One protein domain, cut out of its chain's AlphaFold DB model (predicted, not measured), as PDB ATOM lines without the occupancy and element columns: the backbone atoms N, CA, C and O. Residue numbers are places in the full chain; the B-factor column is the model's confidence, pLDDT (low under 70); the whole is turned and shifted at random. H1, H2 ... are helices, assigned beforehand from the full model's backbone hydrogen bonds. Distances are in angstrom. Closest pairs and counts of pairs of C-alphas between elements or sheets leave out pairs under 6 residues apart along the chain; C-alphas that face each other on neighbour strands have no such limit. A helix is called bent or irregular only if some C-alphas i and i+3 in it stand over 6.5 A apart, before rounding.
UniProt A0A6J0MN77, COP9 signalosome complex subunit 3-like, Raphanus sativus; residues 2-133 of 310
ATOM      1  N   SER A   2     -45.201 -15.099 196.745       81.12
ATOM      2  CA  SER A   2     -46.113 -14.183 196.044       81.12
ATOM      3  C   SER A   2     -45.986 -14.323 194.521       81.12
ATOM      4  O   SER A   2     -45.017 -14.905 194.013       81.12
ATOM      5  N   THR A   3     -46.955 -13.782 193.778       85.56
ATOM      6  CA  THR A   3     -46.904 -13.719 192.306       85.56
ATOM      7  C   THR A   3     -45.638 -12.994 191.853       85.56
ATOM      8  O   THR A   3     -44.906 -13.468 190.983       85.56
ATOM      9  N   VAL A   4     -45.352 -11.871 192.517       89.38
ATOM     10  CA  VAL A   4     -44.184 -11.018 192.290       89.38
ATOM     11  C   VAL A   4     -42.870 -11.785 192.492       89.38
ATOM     12  O   VAL A   4     -42.017 -11.755 191.606       89.38
ATOM     13  N   GLU A   5     -42.704 -12.543 193.583       90.44
ATOM     14  CA  GLU A   5     -41.496 -13.358 193.820       90.44
ATOM     15  C   GLU A   5     -41.245 -14.399 192.717       90.44
ATOM     16  O   GLU A   5     -40.101 -14.615 192.303       90.44
ATOM     17  N   ALA A   6     -42.305 -15.065 192.249       91.50
ATOM     18  CA  ALA A   6     -42.207 -16.065 191.189       91.50
ATOM     19  C   ALA A   6     -41.821 -15.420 189.844       91.50
ATOM     20  O   ALA A   6     -40.971 -15.952 189.119       91.50
ATOM     21  N   VAL A   7     -42.373 -14.240 189.545       94.38
ATOM     22  CA  VAL A   7     -42.021 -13.450 188.358       94.38
ATOM     23  C   VAL A   7     -40.569 -12.962 188.421       94.38
ATOM     24  O   VAL A   7     -39.846 -13.153 187.447       94.38
ATOM     25  N   ILE A   8     -40.086 -12.429 189.551       94.94
ATOM     26  CA  ILE A   8     -38.681 -11.987 189.700       94.94
ATOM     27  C   ILE A   8     -37.706 -13.135 189.431       94.94
ATOM     28  O   ILE A   8     -36.773 -12.970 188.643       94.94
ATOM     29  N   LYS A   9     -37.936 -14.314 190.026       94.69
ATOM     30  CA  LYS A   9     -37.081 -15.493 189.798       94.69
ATOM     31  C   LYS A   9     -37.111 -15.949 188.338       94.69
ATOM     32  O   LYS A   9     -36.073 -16.328 187.800       94.69
ATOM     33  N   SER A  10     -38.268 -15.853 187.682       95.19
ATOM     34  CA  SER A  10     -38.410 -16.144 186.250       95.19
ATOM     35  C   SER A  10     -37.616 -15.150 185.394       95.19
ATOM     36  O   SER A  10     -36.883 -15.565 184.502       95.19
ATOM     37  N   ILE A  11     -37.686 -13.851 185.702       96.38
ATOM     38  CA  ILE A  11     -36.905 -12.803 185.026       96.38
ATOM     39  C   ILE A  11     -35.398 -13.054 185.197       96.38
ATOM     40  O   ILE A  11     -34.669 -13.088 184.204       96.38
ATOM     41  N   GLN A  12     -34.932 -13.260 186.432       95.12
ATOM     42  CA  GLN A  12     -33.515 -13.489 186.741       95.12
ATOM     43  C   GLN A  12     -32.968 -14.766 186.076       95.12
ATOM     44  O   GLN A  12     -31.833 -14.765 185.605       95.12
ATOM     45  N   GLY A  13     -33.766 -15.838 186.002       93.62
ATOM     46  CA  GLY A  13     -33.361 -17.096 185.367       93.62
ATOM     47  C   GLY A  13     -33.386 -17.076 183.834       93.62
ATOM     48  O   GLY A  13     -32.532 -17.699 183.210       93.62
ATOM     49  N   LEU A  14     -34.342 -16.369 183.217       93.81
ATOM     50  CA  LEU A  14     -34.618 -16.472 181.775       93.81
ATOM     51  C   LEU A  14     -34.101 -15.294 180.925       93.81
ATOM     52  O   LEU A  14     -34.168 -15.353 179.700       93.81
ATOM     53  N   SER A  15     -33.551 -14.231 181.522       92.50
ATOM     54  CA  SER A  15     -33.045 -13.075 180.750       92.50
ATOM     55  C   SER A  15     -31.721 -13.330 179.999       92.50
ATOM     56  O   SER A  15     -31.232 -12.444 179.301       92.50
ATOM     57  N   ALA A  16     -31.106 -14.509 180.155       83.50
ATOM     58  CA  ALA A  16     -29.730 -14.776 179.727       83.50
ATOM     59  C   ALA A  16     -29.564 -15.227 178.260       83.50
ATOM     60  O   ALA A  16     -28.466 -15.101 177.717       83.50
ATOM     61  N   SER A  17     -30.607 -15.755 177.604       83.69
ATOM     62  CA  SER A  17     -30.513 -16.244 176.217       83.69
ATOM     63  C   SER A  17     -31.747 -15.904 175.379       83.69
ATOM     64  O   SER A  17     -32.844 -15.731 175.898       83.69
ATOM     65  N   SER A  18     -31.581 -15.847 174.053       81.88
ATOM     66  CA  SER A  18     -32.665 -15.512 173.113       81.88
ATOM     67  C   SER A  18     -33.846 -16.498 173.159       81.88
ATOM     68  O   SER A  18     -34.997 -16.090 173.020       81.88
ATOM     69  N   ARG A  19     -33.587 -17.790 173.423       82.75
ATOM     70  CA  ARG A  19     -34.651 -18.797 173.599       82.75
ATOM     71  C   ARG A  19     -35.399 -18.584 174.915       82.75
ATOM     72  O   ARG A  19     -36.623 -18.661 174.956       82.75
ATOM     73  N   ASP A  20     -34.665 -18.309 175.983       91.62
ATOM     74  CA  ASP A  20     -35.252 -18.149 177.312       91.62
ATOM     75  C   ASP A  20     -36.038 -16.831 177.407       91.62
ATOM     76  O   ASP A  20     -37.106 -16.796 178.014       91.62
ATOM     77  N   LEU A  21     -35.602 -15.793 176.684       93.44
ATOM     78  CA  LEU A  21     -36.313 -14.524 176.525       93.44
ATOM     79  C   LEU A  21     -37.683 -14.665 175.841       93.44
ATOM     80  O   LEU A  21     -38.600 -13.933 176.217       93.44
ATOM     81  N   SER A  22     -37.874 -15.594 174.890       92.31
ATOM     82  CA  SER A  22     -39.219 -15.844 174.342       92.31
ATOM     83  C   SER A  22     -40.134 -16.491 175.384       92.31
ATOM     84  O   SER A  22     -41.248 -16.016 175.595       92.31
ATOM     85  N   THR A  23     -39.632 -17.487 176.123       94.69
ATOM     86  CA  THR A  23     -40.362 -18.117 177.237       94.69
ATOM     87  C   THR A  23     -40.709 -17.095 178.325       94.69
ATOM     88  O   THR A  23     -41.836 -17.064 178.817       94.69
ATOM     89  N   LEU A  24     -39.767 -16.208 178.665       96.12
ATOM     90  CA  LEU A  24     -39.974 -15.122 179.620       96.12
ATOM     91  C   LEU A  24     -41.048 -14.141 179.142       96.12
ATOM     92  O   LEU A  24     -41.864 -13.700 179.947       96.12
ATOM     93  N   HIS A  25     -41.076 -13.811 177.850       95.81
ATOM     94  CA  HIS A  25     -42.086 -12.916 177.295       95.81
ATOM     95  C   HIS A  25     -43.503 -13.481 177.460       95.81
ATOM     96  O   HIS A  25     -44.411 -12.748 177.856       95.81
ATOM     97  N   ASP A  26     -43.695 -14.778 177.224       94.69
ATOM     98  CA  ASP A  26     -45.011 -15.406 177.361       94.69
ATOM     99  C   ASP A  26     -45.417 -15.603 178.834       94.69
ATOM    100  O   ASP A  26     -46.579 -15.375 179.181       94.69
ATOM    101  N   VAL A  27     -44.462 -15.877 179.735       95.44
ATOM    102  CA  VAL A  27     -44.687 -15.837 181.196       95.44
ATOM    103  C   VAL A  27     -45.110 -14.436 181.661       95.44
ATOM    104  O   VAL A  27     -46.078 -14.304 182.409       95.44
ATOM    105  N   LEU A  28     -44.436 -13.380 181.193       95.62
ATOM    106  CA  LEU A  28     -44.749 -11.990 181.551       95.62
ATOM    107  C   LEU A  28     -46.099 -11.518 180.988       95.62
ATOM    108  O   LEU A  28     -46.805 -10.773 181.665       95.62
ATOM    109  N   LYS A  29     -46.497 -11.982 179.795       94.88
ATOM    110  CA  LYS A  29     -47.859 -11.782 179.267       94.88
ATOM    111  C   LYS A  29     -48.904 -12.459 180.151       94.88
ATOM    112  O   LYS A  29     -49.867 -11.805 180.543       94.88
ATOM    113  N   GLY A  30     -48.705 -13.736 180.491       93.19
ATOM    114  CA  GLY A  30     -49.631 -14.491 181.342       93.19
ATOM    115  C   GLY A  30     -49.786 -13.893 182.745       93.19
ATOM    116  O   GLY A  30     -50.885 -13.882 183.292       93.19
ATOM    117  N   ALA A  31     -48.708 -13.335 183.301       92.12
ATOM    118  CA  ALA A  31     -48.709 -12.672 184.604       92.12
ATOM    119  C   ALA A  31     -49.173 -11.199 184.577       92.12
ATOM    120  O   ALA A  31     -49.257 -10.576 185.632       92.12
ATOM    121  N   ASN A  32     -49.463 -10.603 183.412       89.94
ATOM    122  CA  ASN A  32     -49.657  -9.150 183.305       89.94
ATOM    123  C   ASN A  32     -50.843  -8.623 184.136       89.94
ATOM    124  O   ASN A  32     -50.719  -7.586 184.785       89.94
ATOM    125  N   GLU A  33     -51.975  -9.333 184.148       88.50
ATOM    126  CA  GLU A  33     -53.154  -8.905 184.917       88.50
ATOM    127  C   GLU A  33     -53.071  -9.278 186.403       88.50
ATOM    128  O   GLU A  33     -53.574  -8.531 187.238       88.50
ATOM    129  N   SER A  34     -52.389 -10.371 186.767       89.94
ATOM    130  CA  SER A  34     -52.162 -10.687 188.183       89.94
ATOM    131  C   SER A  34     -51.181  -9.702 188.822       89.94
ATOM    132  O   SER A  34     -51.457  -9.212 189.910       89.94
ATOM    133  N   LEU A  35     -50.118  -9.298 188.115       88.69
ATOM    134  CA  LEU A  35     -49.201  -8.233 188.549       88.69
ATOM    135  C   LEU A  35     -49.890  -6.870 188.734       88.69
ATOM    136  O   LEU A  35     -49.432  -6.073 189.545       88.69
ATOM    137  N   ARG A  36     -50.984  -6.590 188.011       86.50
ATOM    138  CA  ARG A  36     -51.800  -5.372 188.186       86.50
ATOM    139  C   ARG A  36     -52.716  -5.411 189.412       86.50
ATOM    140  O   ARG A  36     -53.126  -4.352 189.879       86.50
ATOM    141  N   ALA A  37     -53.059  -6.605 189.891       85.88
ATOM    142  CA  ALA A  37     -53.919  -6.815 191.055       85.88
ATOM    143  C   ALA A  37     -53.132  -7.081 192.355       85.88
ATOM    144  O   ALA A  37     -53.723  -7.071 193.433       85.88
ATOM    145  N   ASP A  38     -51.824  -7.337 192.259       82.75
ATOM    146  CA  ASP A  38     -50.953  -7.682 193.385       82.75
ATOM    147  C   ASP A  38     -50.510  -6.421 194.156       82.75
ATOM    148  O   ASP A  38     -49.851  -5.533 193.609       82.75
ATOM    149  N   SER A  39     -50.879  -6.335 195.438       77.69
ATOM    150  CA  SER A  39     -50.558  -5.205 196.325       77.69
ATOM    151  C   SER A  39     -49.078  -5.105 196.702       77.69
ATOM    152  O   SER A  39     -48.633  -4.051 197.165       77.69
ATOM    153  N   ASP A  40     -48.324  -6.190 196.527       81.81
ATOM    154  CA  ASP A  40     -46.943  -6.296 196.997       81.81
ATOM    155  C   ASP A  40     -45.943  -5.776 195.945       81.81
ATOM    156  O   ASP A  40     -44.744  -5.654 196.216       81.81
ATOM    157  N   LEU A  41     -46.421  -5.437 194.739       85.75
ATOM    158  CA  LEU A  41     -45.611  -4.853 193.674       85.75
ATOM    159  C   LEU A  41     -45.328  -3.367 193.957       85.75
ATOM    160  O   LEU A  41     -46.207  -2.511 193.857       85.75
ATOM    161  N   GLN A  42     -44.073  -3.050 194.274       89.06
ATOM    162  CA  GLN A  42     -43.622  -1.709 194.655       89.06
ATOM    163  C   GLN A  42     -42.397  -1.275 193.836       89.06
ATOM    164  O   GLN A  42     -41.764  -2.065 193.140       89.06
ATOM    165  N   LEU A  43     -42.015   0.003 193.920       88.50
ATOM    166  CA  LEU A  43     -40.827   0.511 193.216       88.50
ATOM    167  C   LEU A  43     -39.530  -0.171 193.696       88.50
ATOM    168  O   LEU A  43     -38.652  -0.440 192.882       88.50
ATOM    169  N   SER A  44     -39.448  -0.521 194.981       89.75
ATOM    170  CA  SER A  44     -38.344  -1.279 195.598       89.75
ATOM    171  C   SER A  44     -38.213  -2.716 195.077       89.75
ATOM    172  O   SER A  44     -37.136  -3.309 195.125       89.75
ATOM    173  N   THR A  45     -39.280  -3.289 194.512       91.25
ATOM    174  CA  THR A  45     -39.241  -4.592 193.834       91.25
ATOM    175  C   THR A  45     -38.245  -4.588 192.664       91.25
ATOM    176  O   THR A  45     -37.624  -5.610 192.367       91.25
ATOM    177  N   LEU A  46     -38.044  -3.428 192.026       93.12
ATOM    178  CA  LEU A  46     -37.129  -3.253 190.897       93.12
ATOM    179  C   LEU A  46     -35.645  -3.247 191.305       93.12
ATOM    180  O   LEU A  46     -34.800  -3.482 190.443       93.12
ATOM    181  N   ASP A  47     -35.309  -3.046 192.584       93.12
ATOM    182  CA  ASP A  47     -33.914  -3.064 193.062       93.12
ATOM    183  C   ASP A  47     -33.283  -4.471 192.988       93.12
ATOM    184  O   ASP A  47     -32.061  -4.620 192.993       93.12
ATOM    185  N   GLN A  48     -34.109  -5.517 192.846       94.12
ATOM    186  CA  GLN A  48     -33.674  -6.900 192.604       94.12
ATOM    187  C   GLN A  48     -33.323  -7.182 191.128       94.12
ATOM    188  O   GLN A  48     -32.966  -8.316 190.782       94.12
ATOM    189  N   LEU A  49     -33.461  -6.193 190.235       96.25
ATOM    190  CA  LEU A  49     -33.305  -6.354 188.792       96.25
ATOM    191  C   LEU A  49     -32.318  -5.338 188.199       96.25
ATOM    192  O   LEU A  49     -32.448  -4.129 188.353       96.25
ATOM    193  N   ASP A  50     -31.359  -5.843 187.427       96.06
ATOM    194  CA  ASP A  50     -30.463  -5.017 186.622       96.06
ATOM    195  C   ASP A  50     -31.222  -4.492 185.381       96.06
ATOM    196  O   ASP A  50     -31.717  -5.301 184.590       96.06
ATOM    197  N   PRO A  51     -31.331  -3.165 185.168       96.50
ATOM    198  CA  PRO A  51     -32.146  -2.602 184.092       96.50
ATOM    199  C   PRO A  51     -31.583  -2.864 182.687       96.50
ATOM    200  O   PRO A  51     -32.339  -2.744 181.721       96.50
ATOM    201  N   SER A  52     -30.301  -3.225 182.556       96.69
ATOM    202  CA  SER A  52     -29.652  -3.602 181.292       96.69
ATOM    203  C   SER A  52     -29.754  -5.102 181.017       96.69
ATOM    204  O   SER A  52     -30.002  -5.494 179.882       96.69
ATOM    205  N   LYS A  53     -29.578  -5.954 182.038       96.00
ATOM    206  CA  LYS A  53     -29.650  -7.419 181.871       96.00
ATOM    207  C   LYS A  53     -31.082  -7.945 181.833       96.00
ATOM    208  O   LYS A  53     -31.351  -8.899 181.115       96.00
ATOM    209  N   HIS A  54     -31.986  -7.359 182.617       97.31
ATOM    210  CA  HIS A  54     -33.354  -7.851 182.832       97.31
ATOM    211  C   HIS A  54     -34.408  -6.945 182.172       97.31
ATOM    212  O   HIS A  54     -35.547  -6.869 182.636       97.31
ATOM    213  N   SER A  55     -34.028  -6.206 181.125       97.75
ATOM    214  CA  SER A  55     -34.803  -5.108 180.535       97.75
ATOM    215  C   SER A  55     -36.248  -5.452 180.168       97.75
ATOM    216  O   SER A  55     -37.121  -4.608 180.363       97.75
ATOM    217  N   LEU A  56     -36.526  -6.664 179.673       97.38
ATOM    218  CA  LEU A  56     -37.891  -7.101 179.352       97.38
ATOM    219  C   LEU A  56     -38.757  -7.220 180.619       97.38
ATOM    220  O   LEU A  56     -39.856  -6.674 180.672       97.38
ATOM    221  N   GLY A  57     -38.250  -7.890 181.657       96.88
ATOM    222  CA  GLY A  57     -38.949  -8.023 182.937       96.88
ATOM    223  C   GLY A  57     -39.103  -6.688 183.664       96.88
ATOM    224  O   GLY A  57     -40.188  -6.358 184.141       96.88
ATOM    225  N   TYR A  58     -38.038  -5.883 183.666       97.38
ATOM    226  CA  TYR A  58     -38.026  -4.535 184.234       97.38
ATOM    227  C   TYR A  58     -39.076  -3.637 183.563       97.38
ATOM    228  O   TYR A  58     -39.806  -2.931 184.255       97.38
ATOM    229  N   LEU A  59     -39.210  -3.711 182.230       97.38
ATOM    230  CA  LEU A  59     -40.246  -3.001 181.479       97.38
ATOM    231  C   LEU A  59     -41.657  -3.416 181.907       97.38
ATOM    232  O   LEU A  59     -42.485  -2.540 182.122       97.38
ATOM    233  N   TYR A  60     -41.944  -4.714 182.047       96.31
ATOM    234  CA  TYR A  60     -43.282  -5.176 182.445       96.31
ATOM    235  C   TYR A  60     -43.665  -4.709 183.857       96.31
ATOM    236  O   TYR A  60     -44.773  -4.212 184.047       96.31
ATOM    237  N   LEU A  61     -42.751  -4.807 184.830       95.25
ATOM    238  CA  LEU A  61     -43.014  -4.337 186.195       95.25
ATOM    239  C   LEU A  61     -43.150  -2.805 186.254       95.25
ATOM    240  O   LEU A  61     -44.082  -2.292 186.873       95.25
ATOM    241  N   LEU A  62     -42.274  -2.064 185.565       94.25
ATOM    242  CA  LEU A  62     -42.316  -0.599 185.522       94.25
ATOM    243  C   LEU A  62     -43.544  -0.066 184.759       94.25
ATOM    244  O   LEU A  62     -44.095   0.962 185.145       94.25
ATOM    245  N   ASP A  63     -44.007  -0.761 183.716       93.06
ATOM    246  CA  ASP A  63     -45.239  -0.448 182.975       93.06
ATOM    247  C   ASP A  63     -46.476  -0.494 183.884       93.06
ATOM    248  O   ASP A  63     -47.278   0.444 183.866       93.06
ATOM    249  N   VAL A  64     -46.583  -1.529 184.728       91.75
ATOM    250  CA  VAL A  64     -47.645  -1.673 185.739       91.75
ATOM    251  C   VAL A  64     -47.521  -0.602 186.827       91.75
ATOM    252  O   VAL A  64     -48.475   0.140 187.061       91.75
ATOM    253  N   LEU A  65     -46.332  -0.444 187.421       90.62
ATOM    254  CA  LEU A  65     -46.048   0.552 188.470       90.62
ATOM    255  C   LEU A  65     -46.268   2.012 188.024       90.62
ATOM    256  O   LEU A  65     -46.434   2.897 188.861       90.62
ATOM    257  N   THR A  66     -46.285   2.278 186.716       89.12
ATOM    258  CA  THR A  66     -46.547   3.607 186.132       89.12
ATOM    259  C   THR A  66     -47.893   3.689 185.405       89.12
ATOM    260  O   THR A  66     -48.121   4.613 184.625       89.12
ATOM    261  N   CYS A  67     -48.798   2.725 185.606       80.50
ATOM    262  CA  CYS A  67     -50.113   2.693 184.952       80.50
ATOM    263  C   CYS A  67     -51.154   3.625 185.614       80.50
ATOM    264  O   CYS A  67     -52.214   3.864 185.040       80.50
ATOM    265  N   GLY A  68     -50.856   4.148 186.810       76.50
ATOM    266  CA  GLY A  68     -51.673   5.118 187.549       76.50
ATOM    267  C   GLY A  68     -50.976   6.478 187.737       76.50
ATOM    268  O   GLY A  68     -50.056   6.805 186.987       76.50
ATOM    269  N   PRO A  69     -51.384   7.286 188.737       71.19
ATOM    270  CA  PRO A  69     -50.755   8.573 189.045       71.19
ATOM    271  C   PRO A  69     -49.267   8.419 189.404       71.19
ATOM    272  O   PRO A  69     -48.922   7.955 190.488       71.19
ATOM    273  N   VAL A  70     -48.377   8.804 188.486       67.94
ATOM    274  CA  VAL A  70     -46.926   8.599 188.627       67.94
ATOM    275  C   VAL A  70     -46.319   9.624 189.603       67.94
ATOM    276  O   VAL A  70     -46.404  10.829 189.331       67.94
ATOM    277  N   PRO A  71     -45.657   9.199 190.703       75.88
ATOM    278  CA  PRO A  71     -44.919  10.103 191.584       75.88
ATOM    279  C   PRO A  71     -43.760  10.791 190.854       75.88
ATOM    280  O   PRO A  71     -43.107  10.196 189.995       75.88
ATOM    281  N   ASN A  72     -43.465  12.041 191.219       78.06
ATOM    282  CA  ASN A  72     -42.478  12.876 190.522       78.06
ATOM    283  C   ASN A  72     -41.071  12.244 190.471       78.06
ATOM    284  O   ASN A  72     -40.349  12.413 189.488       78.06
ATOM    285  N   ASP A  73     -40.701  11.472 191.492       78.69
ATOM    286  CA  ASP A  73     -39.379  10.849 191.622       78.69
ATOM    287  C   ASP A  73     -39.169   9.685 190.637       78.69
ATOM    288  O   ASP A  73     -38.049   9.426 190.184       78.69
ATOM    289  N   VAL A  74     -40.258   9.039 190.201       87.38
ATOM    290  CA  VAL A  74     -40.229   7.931 189.231       87.38
ATOM    291  C   VAL A  74     -39.762   8.404 187.847       87.38
ATOM    292  O   VAL A  74     -39.228   7.611 187.075       87.38
ATOM    293  N   VAL A  75     -39.820   9.708 187.553       91.38
ATOM    294  CA  VAL A  75     -39.221  10.299 186.340       91.38
ATOM    295  C   VAL A  75     -37.720  10.000 186.247       91.38
ATOM    296  O   VAL A  75     -37.220   9.711 185.159       91.38
ATOM    297  N   LEU A  76     -36.987  10.015 187.369       92.75
ATOM    298  CA  LEU A  76     -35.565   9.650 187.378       92.75
ATOM    299  C   LEU A  76     -35.366   8.143 187.156       92.75
ATOM    300  O   LEU A  76     -34.430   7.747 186.463       92.75
ATOM    301  N   LEU A  77     -36.252   7.308 187.704       94.50
ATOM    302  CA  LEU A  77     -36.213   5.855 187.533       94.50
ATOM    303  C   LEU A  77     -36.450   5.456 186.068       94.50
ATOM    304  O   LEU A  77     -35.649   4.714 185.498       94.50
ATOM    305  N   ILE A  78     -37.482   6.017 185.431       96.00
ATOM    306  CA  ILE A  78     -37.786   5.774 184.014       96.00
ATOM    307  C   ILE A  78     -36.650   6.297 183.124       96.00
ATOM    308  O   ILE A  78     -36.208   5.586 182.224       96.00
ATOM    309  N   ALA A  79     -36.103   7.487 183.402       96.62
ATOM    310  CA  ALA A  79     -34.953   8.012 182.662       96.62
ATOM    311  C   ALA A  79     -33.709   7.114 182.792       96.62
ATOM    312  O   ALA A  79     -33.015   6.883 181.799       96.62
ATOM    313  N   ARG A  80     -33.422   6.573 183.986       96.44
ATOM    314  CA  ARG A  80     -32.339   5.593 184.189       96.44
ATOM    315  C   ARG A  80     -32.596   4.314 183.392       96.44
ATOM    316  O   ARG A  80     -31.698   3.874 182.679       96.44
ATOM    317  N   PHE A  81     -33.810   3.766 183.455       97.94
ATOM    318  CA  PHE A  81     -34.190   2.565 182.708       97.94
ATOM    319  C   PHE A  81     -34.057   2.754 181.189       97.94
ATOM    320  O   PHE A  81     -33.356   1.977 180.546       97.94
ATOM    321  N   ILE A  82     -34.641   3.816 180.621       98.25
ATOM    322  CA  ILE A  82     -34.583   4.118 179.178       98.25
ATOM    323  C   ILE A  82     -33.132   4.235 178.684       98.25
ATOM    324  O   ILE A  82     -32.798   3.730 177.610       98.25
ATOM    325  N   ASN A  83     -32.241   4.853 179.467       97.81
ATOM    326  CA  ASN A  83     -30.825   4.947 179.106       97.81
ATOM    327  C   ASN A  83     -30.082   3.607 179.261       97.81
ATOM    328  O   ASN A  83     -29.267   3.273 178.402       97.81
ATOM    329  N   ALA A  84     -30.397   2.800 180.277       97.94
ATOM    330  CA  ALA A  84     -29.689   1.552 180.580       97.94
ATOM    331  C   ALA A  84     -30.164   0.313 179.790       97.94
ATOM    332  O   ALA A  84     -29.365  -0.592 179.571       97.94
ATOM    333  N   CYS A  85     -31.429   0.247 179.365       98.06
ATOM    334  CA  CYS A  85     -32.037  -0.983 178.839       98.06
ATOM    335  C   CYS A  85     -31.389  -1.542 177.559       98.06
ATOM    336  O   CYS A  85     -30.949  -0.779 176.693       98.06
ATOM    337  N   ASP A  86     -31.382  -2.866 177.410       96.94
ATOM    338  CA  ASP A  86     -31.018  -3.527 176.159       96.94
ATOM    339  C   ASP A  86     -32.078  -3.297 175.066       96.94
ATOM    340  O   ASP A  86     -33.287  -3.349 175.310       96.94
ATOM    341  N   ALA A  87     -31.609  -3.065 173.839       96.50
ATOM    342  CA  ALA A  87     -32.455  -2.791 172.685       96.50
ATOM    343  C   ALA A  87     -33.183  -4.044 172.170       96.50
ATOM    344  O   ALA A  87     -34.331  -3.932 171.742       96.50
ATOM    345  N   ALA A  88     -32.560  -5.228 172.207       94.69
ATOM    346  CA  ALA A  88     -33.187  -6.450 171.701       94.69
ATOM    347  C   ALA A  88     -34.341  -6.903 172.611       94.69
ATOM    348  O   ALA A  88     -35.429  -7.208 172.119       94.69
ATOM    349  N   GLN A  89     -34.146  -6.854 173.929       96.19
ATOM    350  CA  GLN A  89     -35.174  -7.180 174.916       96.19
ATOM    351  C   GLN A  89     -36.391  -6.250 174.842       96.19
ATOM    352  O   GLN A  89     -37.517  -6.745 174.805       96.19
ATOM    353  N   ILE A  90     -36.215  -4.920 174.777       96.81
ATOM    354  CA  ILE A  90     -37.382  -4.016 174.711       96.81
ATOM    355  C   ILE A  90     -38.145  -4.122 173.382       96.81
ATOM    356  O   ILE A  90     -39.348  -3.876 173.361       96.81
ATOM    357  N   ARG A  91     -37.484  -4.515 172.280       95.50
ATOM    358  CA  ARG A  91     -38.134  -4.714 170.970       95.50
ATOM    359  C   ARG A  91     -39.150  -5.857 170.985       95.50
ATOM    360  O   ARG A  91     -40.108  -5.793 170.225       95.50
ATOM    361  N   LEU A  92     -38.996  -6.840 171.879       95.44
ATOM    362  CA  LEU A  92     -39.996  -7.895 172.084       95.44
ATOM    363  C   LEU A  92     -41.340  -7.332 172.583       95.44
ATOM    364  O   LEU A  92     -42.380  -7.898 172.268       95.44
ATOM    365  N   ALA A  93     -41.329  -6.215 173.317       95.75
ATOM    366  CA  ALA A  93     -42.513  -5.568 173.888       95.75
ATOM    367  C   ALA A  93     -42.535  -4.056 173.578       95.75
ATOM    368  O   ALA A  93     -42.750  -3.217 174.460       95.75
ATOM    369  N   SER A  94     -42.294  -3.710 172.309       95.00
ATOM    370  CA  SER A  94     -42.119  -2.330 171.836       95.00
ATOM    371  C   SER A  94     -43.272  -1.399 172.229       95.00
ATOM    372  O   SER A  94     -43.016  -0.295 172.706       95.00
ATOM    373  N   GLU A  95     -44.527  -1.845 172.127       94.69
ATOM    374  CA  GLU A  95     -45.719  -1.065 172.496       94.69
ATOM    375  C   GLU A  95     -45.706  -0.606 173.964       94.69
ATOM    376  O   GLU A  95     -45.962   0.566 174.256       94.69
ATOM    377  N   LYS A  96     -45.330  -1.497 174.895       95.38
ATOM    378  CA  LYS A  96     -45.175  -1.172 176.325       95.38
ATOM    379  C   LYS A  96     -44.063  -0.150 176.540       95.38
ATOM    380  O   LYS A  96     -44.243   0.805 177.293       95.38
ATOM    381  N   PHE A  97     -42.938  -0.296 175.837       97.81
ATOM    382  CA  PHE A  97     -41.834   0.664 175.920       97.81
ATOM    383  C   PHE A  97     -42.217   2.043 175.354       97.81
ATOM    384  O   PHE A  97     -41.903   3.066 175.964       97.81
ATOM    385  N   VAL A  98     -42.959   2.089 174.242       96.88
ATOM    386  CA  VAL A  98     -43.506   3.327 173.660       96.88
ATOM    387  C   VAL A  98     -44.500   3.992 174.620       96.88
ATOM    388  O   VAL A  98     -44.404   5.197 174.852       96.88
ATOM    389  N   SER A  99     -45.401   3.222 175.235       95.81
ATOM    390  CA  SER A  99     -46.346   3.698 176.260       95.81
ATOM    391  C   SER A  99     -45.638   4.275 177.496       95.81
ATOM    392  O   SER A  99     -46.015   5.333 178.007       95.81
ATOM    393  N   LEU A 100     -44.581   3.612 177.975       96.75
ATOM    394  CA  LEU A 100     -43.749   4.102 179.077       96.75
ATOM    395  C   LEU A 100     -43.034   5.415 178.708       96.75
ATOM    396  O   LEU A 100     -43.041   6.365 179.489       96.75
ATOM    397  N   CYS A 101     -42.465   5.497 177.502       97.38
ATOM    398  CA  CYS A 101     -41.792   6.701 177.008       97.38
ATOM    399  C   CYS A 101     -42.753   7.890 176.824       97.38
ATOM    400  O   CYS A 101     -42.365   9.027 177.101       97.38
ATOM    401  N   LYS A 102     -44.003   7.642 176.412       95.75
ATOM    402  CA  LYS A 102     -45.050   8.671 176.300       95.75
ATOM    403  C   LYS A 102     -45.448   9.214 177.678       95.75
ATOM    404  O   LYS A 102     -45.256  10.403 177.914       95.75
ATOM    405  N   ARG A 103     -45.792   8.348 178.643       94.50
ATOM    406  CA  ARG A 103     -46.028   8.759 180.048       94.50
ATOM    407  C   ARG A 103     -44.847   9.524 180.656       94.50
ATOM    408  O   ARG A 103     -45.047  10.503 181.370       94.50
ATOM    409  N   PHE A 104     -43.614   9.109 180.353       95.81
ATOM    410  CA  PHE A 104     -42.407   9.824 180.771       95.81
ATOM    411  C   PHE A 104     -42.322  11.236 180.170       95.81
ATOM    412  O   PHE A 104     -42.068  12.181 180.917       95.81
ATOM    413  N   LYS A 105     -42.583  11.406 178.863       95.88
ATOM    414  CA  LYS A 105     -42.700  12.735 178.235       95.88
ATOM    415  C   LYS A 105     -43.745  13.576 178.962       95.88
ATOM    416  O   LYS A 105     -43.427  14.677 179.405       95.88
ATOM    417  N   ASP A 106     -44.960  13.057 179.099       94.06
ATOM    418  CA  ASP A 106     -46.095  13.802 179.644       94.06
ATOM    419  C   ASP A 106     -45.809  14.265 181.081       94.06
ATOM    420  O   ASP A 106     -45.996  15.441 181.401       94.06
ATOM    421  N   LYS A 107     -45.212  13.401 181.914       93.00
ATOM    422  CA  LYS A 107     -44.807  13.752 183.283       93.00
ATOM    423  C   LYS A 107     -43.659  14.770 183.337       93.00
ATOM    424  O   LYS A 107     -43.635  15.633 184.211       93.00
ATOM    425  N   VAL A 108     -42.717  14.718 182.395       94.88
ATOM    426  CA  VAL A 108     -41.647  15.724 182.261       94.88
ATOM    427  C   VAL A 108     -42.205  17.091 181.825       94.88
ATOM    428  O   VAL A 108     -41.710  18.128 182.277       94.88
ATOM    429  N   LEU A 109     -43.257  17.111 180.998       94.31
ATOM    430  CA  LEU A 109     -43.964  18.335 180.605       94.31
ATOM    431  C   LEU A 109     -44.839  18.895 181.741       94.31
ATOM    432  O   LEU A 109     -44.846  20.111 181.941       94.31
ATOM    433  N   GLU A 110     -45.496  18.037 182.529       93.31
ATOM    434  CA  GLU A 110     -46.213  18.407 183.764       93.31
ATOM    435  C   GLU A 110     -45.275  19.130 184.751       93.31
ATOM    436  O   GLU A 110     -45.600  20.208 185.253       93.31
ATOM    437  N   LEU A 111     -44.064  18.591 184.940       92.62
ATOM    438  CA  LEU A 111     -42.989  19.182 185.749       92.62
ATOM    439  C   LEU A 111     -42.335  20.432 185.123       92.62
ATOM    440  O   LEU A 111     -41.468  21.040 185.749       92.62
ATOM    441  N   ARG A 112     -42.739  20.831 183.909       94.06
ATOM    442  CA  ARG A 112     -42.246  22.003 183.157       94.06
ATOM    443  C   ARG A 112     -40.738  22.015 182.860       94.06
ATOM    444  O   ARG A 112     -40.197  23.072 182.538       94.06
ATOM    445  N   ASP A 113     -40.074  20.859 182.888       94.88
ATOM    446  CA  ASP A 113     -38.635  20.719 182.610       94.88
ATOM    447  C   ASP A 113     -38.376  19.814 181.385       94.88
ATOM    448  O   ASP A 113     -37.831  18.713 181.514       94.88
ATOM    449  N   PRO A 114     -38.752  20.250 180.163       95.56
ATOM    450  CA  PRO A 114     -38.613  19.441 178.952       95.56
ATOM    451  C   PRO A 114     -37.163  19.026 178.659       95.56
ATOM    452  O   PRO A 114     -36.944  18.039 177.959       95.56
ATOM    453  N   LEU A 115     -36.158  19.723 179.202       96.25
ATOM    454  CA  LEU A 115     -34.750  19.389 178.987       96.25
ATOM    455  C   LEU A 115     -34.403  17.994 179.537       96.25
ATOM    456  O   LEU A 115     -33.685  17.241 178.872       96.25
ATOM    457  N   ARG A 116     -34.978  17.600 180.682       95.75
ATOM    458  CA  ARG A 116     -34.800  16.256 181.271       95.75
ATOM    459  C   ARG A 116     -35.332  15.123 180.387       95.75
ATOM    460  O   ARG A 116     -34.861  13.995 180.513       95.75
ATOM    461  N   GLY A 117     -36.284  15.408 179.499       97.00
ATOM    462  CA  GLY A 117     -36.880  14.419 178.597       97.00
ATOM    463  C   GLY A 117     -36.079  14.164 177.317       97.00
ATOM    464  O   GLY A 117     -36.192  13.084 176.738       97.00
ATOM    465  N   VAL A 118     -35.253  15.128 176.888       97.88
ATOM    466  CA  VAL A 118     -34.570  15.105 175.581       97.88
ATOM    467  C   VAL A 118     -33.625  13.910 175.444       97.88
ATOM    468  O   VAL A 118     -33.812  13.092 174.546       97.88
ATOM    469  N   ALA A 119     -32.627  13.775 176.323       97.94
ATOM    470  CA  ALA A 119     -31.627  12.711 176.193       97.94
ATOM    471  C   ALA A 119     -32.222  11.289 176.333       97.94
ATOM    472  O   ALA A 119     -31.919  10.454 175.478       97.94
ATOM    473  N   PRO A 120     -33.123  11.002 177.302       98.25
ATOM    474  CA  PRO A 120     -33.794   9.707 177.362       98.25
ATOM    475  C   PRO A 120     -34.643   9.405 176.121       98.25
ATOM    476  O   PRO A 120     -34.520   8.306 175.587       98.25
ATOM    477  N   LEU A 121     -35.451  10.339 175.594       97.94
ATOM    478  CA  LEU A 121     -36.235  10.034 174.385       97.94
ATOM    479  C   LEU A 121     -35.371   9.865 173.129       97.94
ATOM    480  O   LEU A 121     -35.714   9.047 172.278       97.94
ATOM    481  N   LEU A 122     -34.233  10.555 173.022       97.62
ATOM    482  CA  LEU A 122     -33.261  10.290 171.956       97.62
ATOM    483  C   LEU A 122     -32.697   8.866 172.066       97.62
ATOM    484  O   LEU A 122     -32.618   8.166 171.059       97.62
ATOM    485  N   ALA A 123     -32.363   8.392 173.269       97.75
ATOM    486  CA  ALA A 123     -31.967   6.997 173.475       97.75
ATOM    487  C   ALA A 123     -33.117   6.020 173.146       97.75
ATOM    488  O   ALA A 123     -32.894   5.014 172.471       97.75
ATOM    489  N   ALA A 124     -34.349   6.334 173.557       98.12
ATOM    490  CA  ALA A 124     -35.537   5.522 173.296       98.12
ATOM    491  C   ALA A 124     -35.812   5.337 171.793       98.12
ATOM    492  O   ALA A 124     -36.047   4.210 171.357       98.12
ATOM    493  N   VAL A 125     -35.734   6.414 171.001       96.88
ATOM    494  CA  VAL A 125     -35.919   6.373 169.539       96.88
ATOM    495  C   VAL A 125     -34.931   5.395 168.901       96.88
ATOM    496  O   VAL A 125     -35.373   4.436 168.268       96.88
ATOM    497  N   HIS A 126     -33.625   5.558 169.138       95.38
ATOM    498  CA  HIS A 126     -32.602   4.676 168.560       95.38
ATOM    499  C   HIS A 126     -32.733   3.216 169.030       95.38
ATOM    500  O   HIS A 126     -32.501   2.291 168.252       95.38
ATOM    501  N   LYS A 127     -33.132   2.975 170.289       96.38
ATOM    502  CA  LYS A 127     -33.308   1.606 170.798       96.38
ATOM    503  C   LYS A 127     -34.533   0.905 170.214       96.38
ATOM    504  O   LYS A 127     -34.431  -0.285 169.927       96.38
ATOM    505  N   VAL A 128     -35.648   1.601 169.979       94.88
ATOM    506  CA  VAL A 128     -36.834   1.014 169.317       94.88
ATOM    507  C   VAL A 128     -36.623   0.862 167.807       94.88
ATOM    508  O   VAL A 128     -37.069  -0.124 167.227       94.88
ATOM    509  N   GLN A 129     -35.926   1.802 167.166       92.88
ATOM    510  CA  GLN A 129     -35.780   1.859 165.711       92.88
ATOM    511  C   GLN A 129     -34.988   0.667 165.145       92.88
ATOM    512  O   GLN A 129     -33.794   0.503 165.393       92.88
ATOM    513  N   VAL A 130     -35.661  -0.173 164.352       88.69
ATOM    514  CA  VAL A 130     -35.055  -1.353 163.706       88.69
ATOM    515  C   VAL A 130     -34.220  -0.968 162.479       88.69
ATOM    516  O   VAL A 130     -33.177  -1.568 162.238       88.69
ATOM    517  N   SER A 131     -34.646   0.063 161.745       89.06
ATOM    518  CA  SER A 131     -34.010   0.596 160.535       89.06
ATOM    519  C   SER A 131     -34.047   2.123 160.574       89.06
ATOM    520  O   SER A 131     -35.072   2.694 160.942       89.06
ATOM    521  N   THR A 132     -32.982   2.811 160.154       86.12
ATOM    522  CA  THR A 132     -32.967   4.289 160.065       86.12
ATOM    523  C   THR A 132     -34.019   4.842 159.097       86.12
ATOM    524  O   THR A 132     -34.403   6.002 159.202       86.12
ATOM    525  N   LYS A 133     -34.532   4.001 158.188       88.88
ATOM    526  CA  LYS A 133     -35.607   4.339 157.241       88.88
ATOM    527  C   LYS A 133     -37.019   4.190 157.821       88.88
ATOM    528  O   LYS A 133     -37.993   4.488 157.130       88.88
TER     529      LYS A 133
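AT A GLANCE: This is residues 2 to 133 of the 310 residues of the protein "COP9 signalosome complex subunit 3-like" of Raphanus sativus (UniProt A0A6J0MN77). H5 runs through the middle of a helical body, with the hairpin of H1 and H2 on one side of it and a group of three helices, H6, H8 and H9, on the other. The short helices H3, H4 and H7 pack round H5, and residues 129 to 133 trail from the end of H9. The printed part has 132 residues with nine named helices, H1 to H9 in order, and no named strand; the class is all helix. It is compact, with a radius of gyration of the C-alphas of 14.3 A and spans of 39 by 38 by 21 A.

IN THESE COORDINATES: H1, residues 3 to 14, begins at C-alpha 3 (-46.904, -13.719, 192.306) and is 16.4 A long. H2, residues 18 to 30, is 18.9 A long. H3, residues 32 to 37, and H4, residues 43 to 48, are short. H5, residues 55 to 65, is 14.9 A long and begins at C-alpha 55 (-34.803, -5.108, 180.535). H6, residues 74 to 84, measures 15.1 A. H7, residues 87 to 91, is followed by H8, residues 94 to 110, the longest at 24.3 A. H9, residues 115 to 128, is 20.9 A long and ends at C-alpha 128 (-36.834, 1.014, 169.317). H9 is irregular, but only just: C-alphas 116 and 119 are 7.0 A apart.

HOW THE PARTS SIT: H5 is the hub, touching five helices. H2 touches it with residues 24 to 28 alone, the same way at a shallow tilt of 15 degrees; the closest C-alphas, of Leu 28 and Tyr 60, are 7.0 A apart. H1 and H2 form a hairpin, with the C-alphas of Leu 14 and Asp 20 closest at 4.8 A. H3 touches H5, closest at the C-alphas of Arg 36 and Val 64, 6.1 A. H4 and H5 form another hairpin, closest at Leu 46 and Tyr 58, C-alphas 6.8 A apart. H7 touches H5 at the C-alphas of Leu 56 and Gln 89, 5.2 A. H8 touches H5 with residues 96 to 100 alone, at a steep tilt of 50 degrees; the closest C-alphas, of Asp 63 and Leu 100, are 6.2 A apart. H8 and H9 form a hairpin at a shallow tilt of 9 degrees, closest at the C-alphas of Lys 105 and Gly 117, 6.1 A. H6 touches H9, closest at the C-alphas of Ala 79 and Pro 120, 5.7 A. H1, H2, H5, H6, H8 and H9 make a bundle, a group of helices packed together. H1 and H9 are apart. Each O i to N i+4 pair is within hydrogen-bond range in H1, H2, H3, H5, H6, H7 and H8; H9 has 8 of 10, and H4 0 of 2, with 2 of 3 O i to N i+3 pairs within range.

THE WHOLE: The two C-alphas farthest apart, of Ser 2 and Lys 133, are 44.3 A apart. The printed part has no cut and no long link. The mean pLDDT of the printed part is 92.5, and residue 70 is under 70.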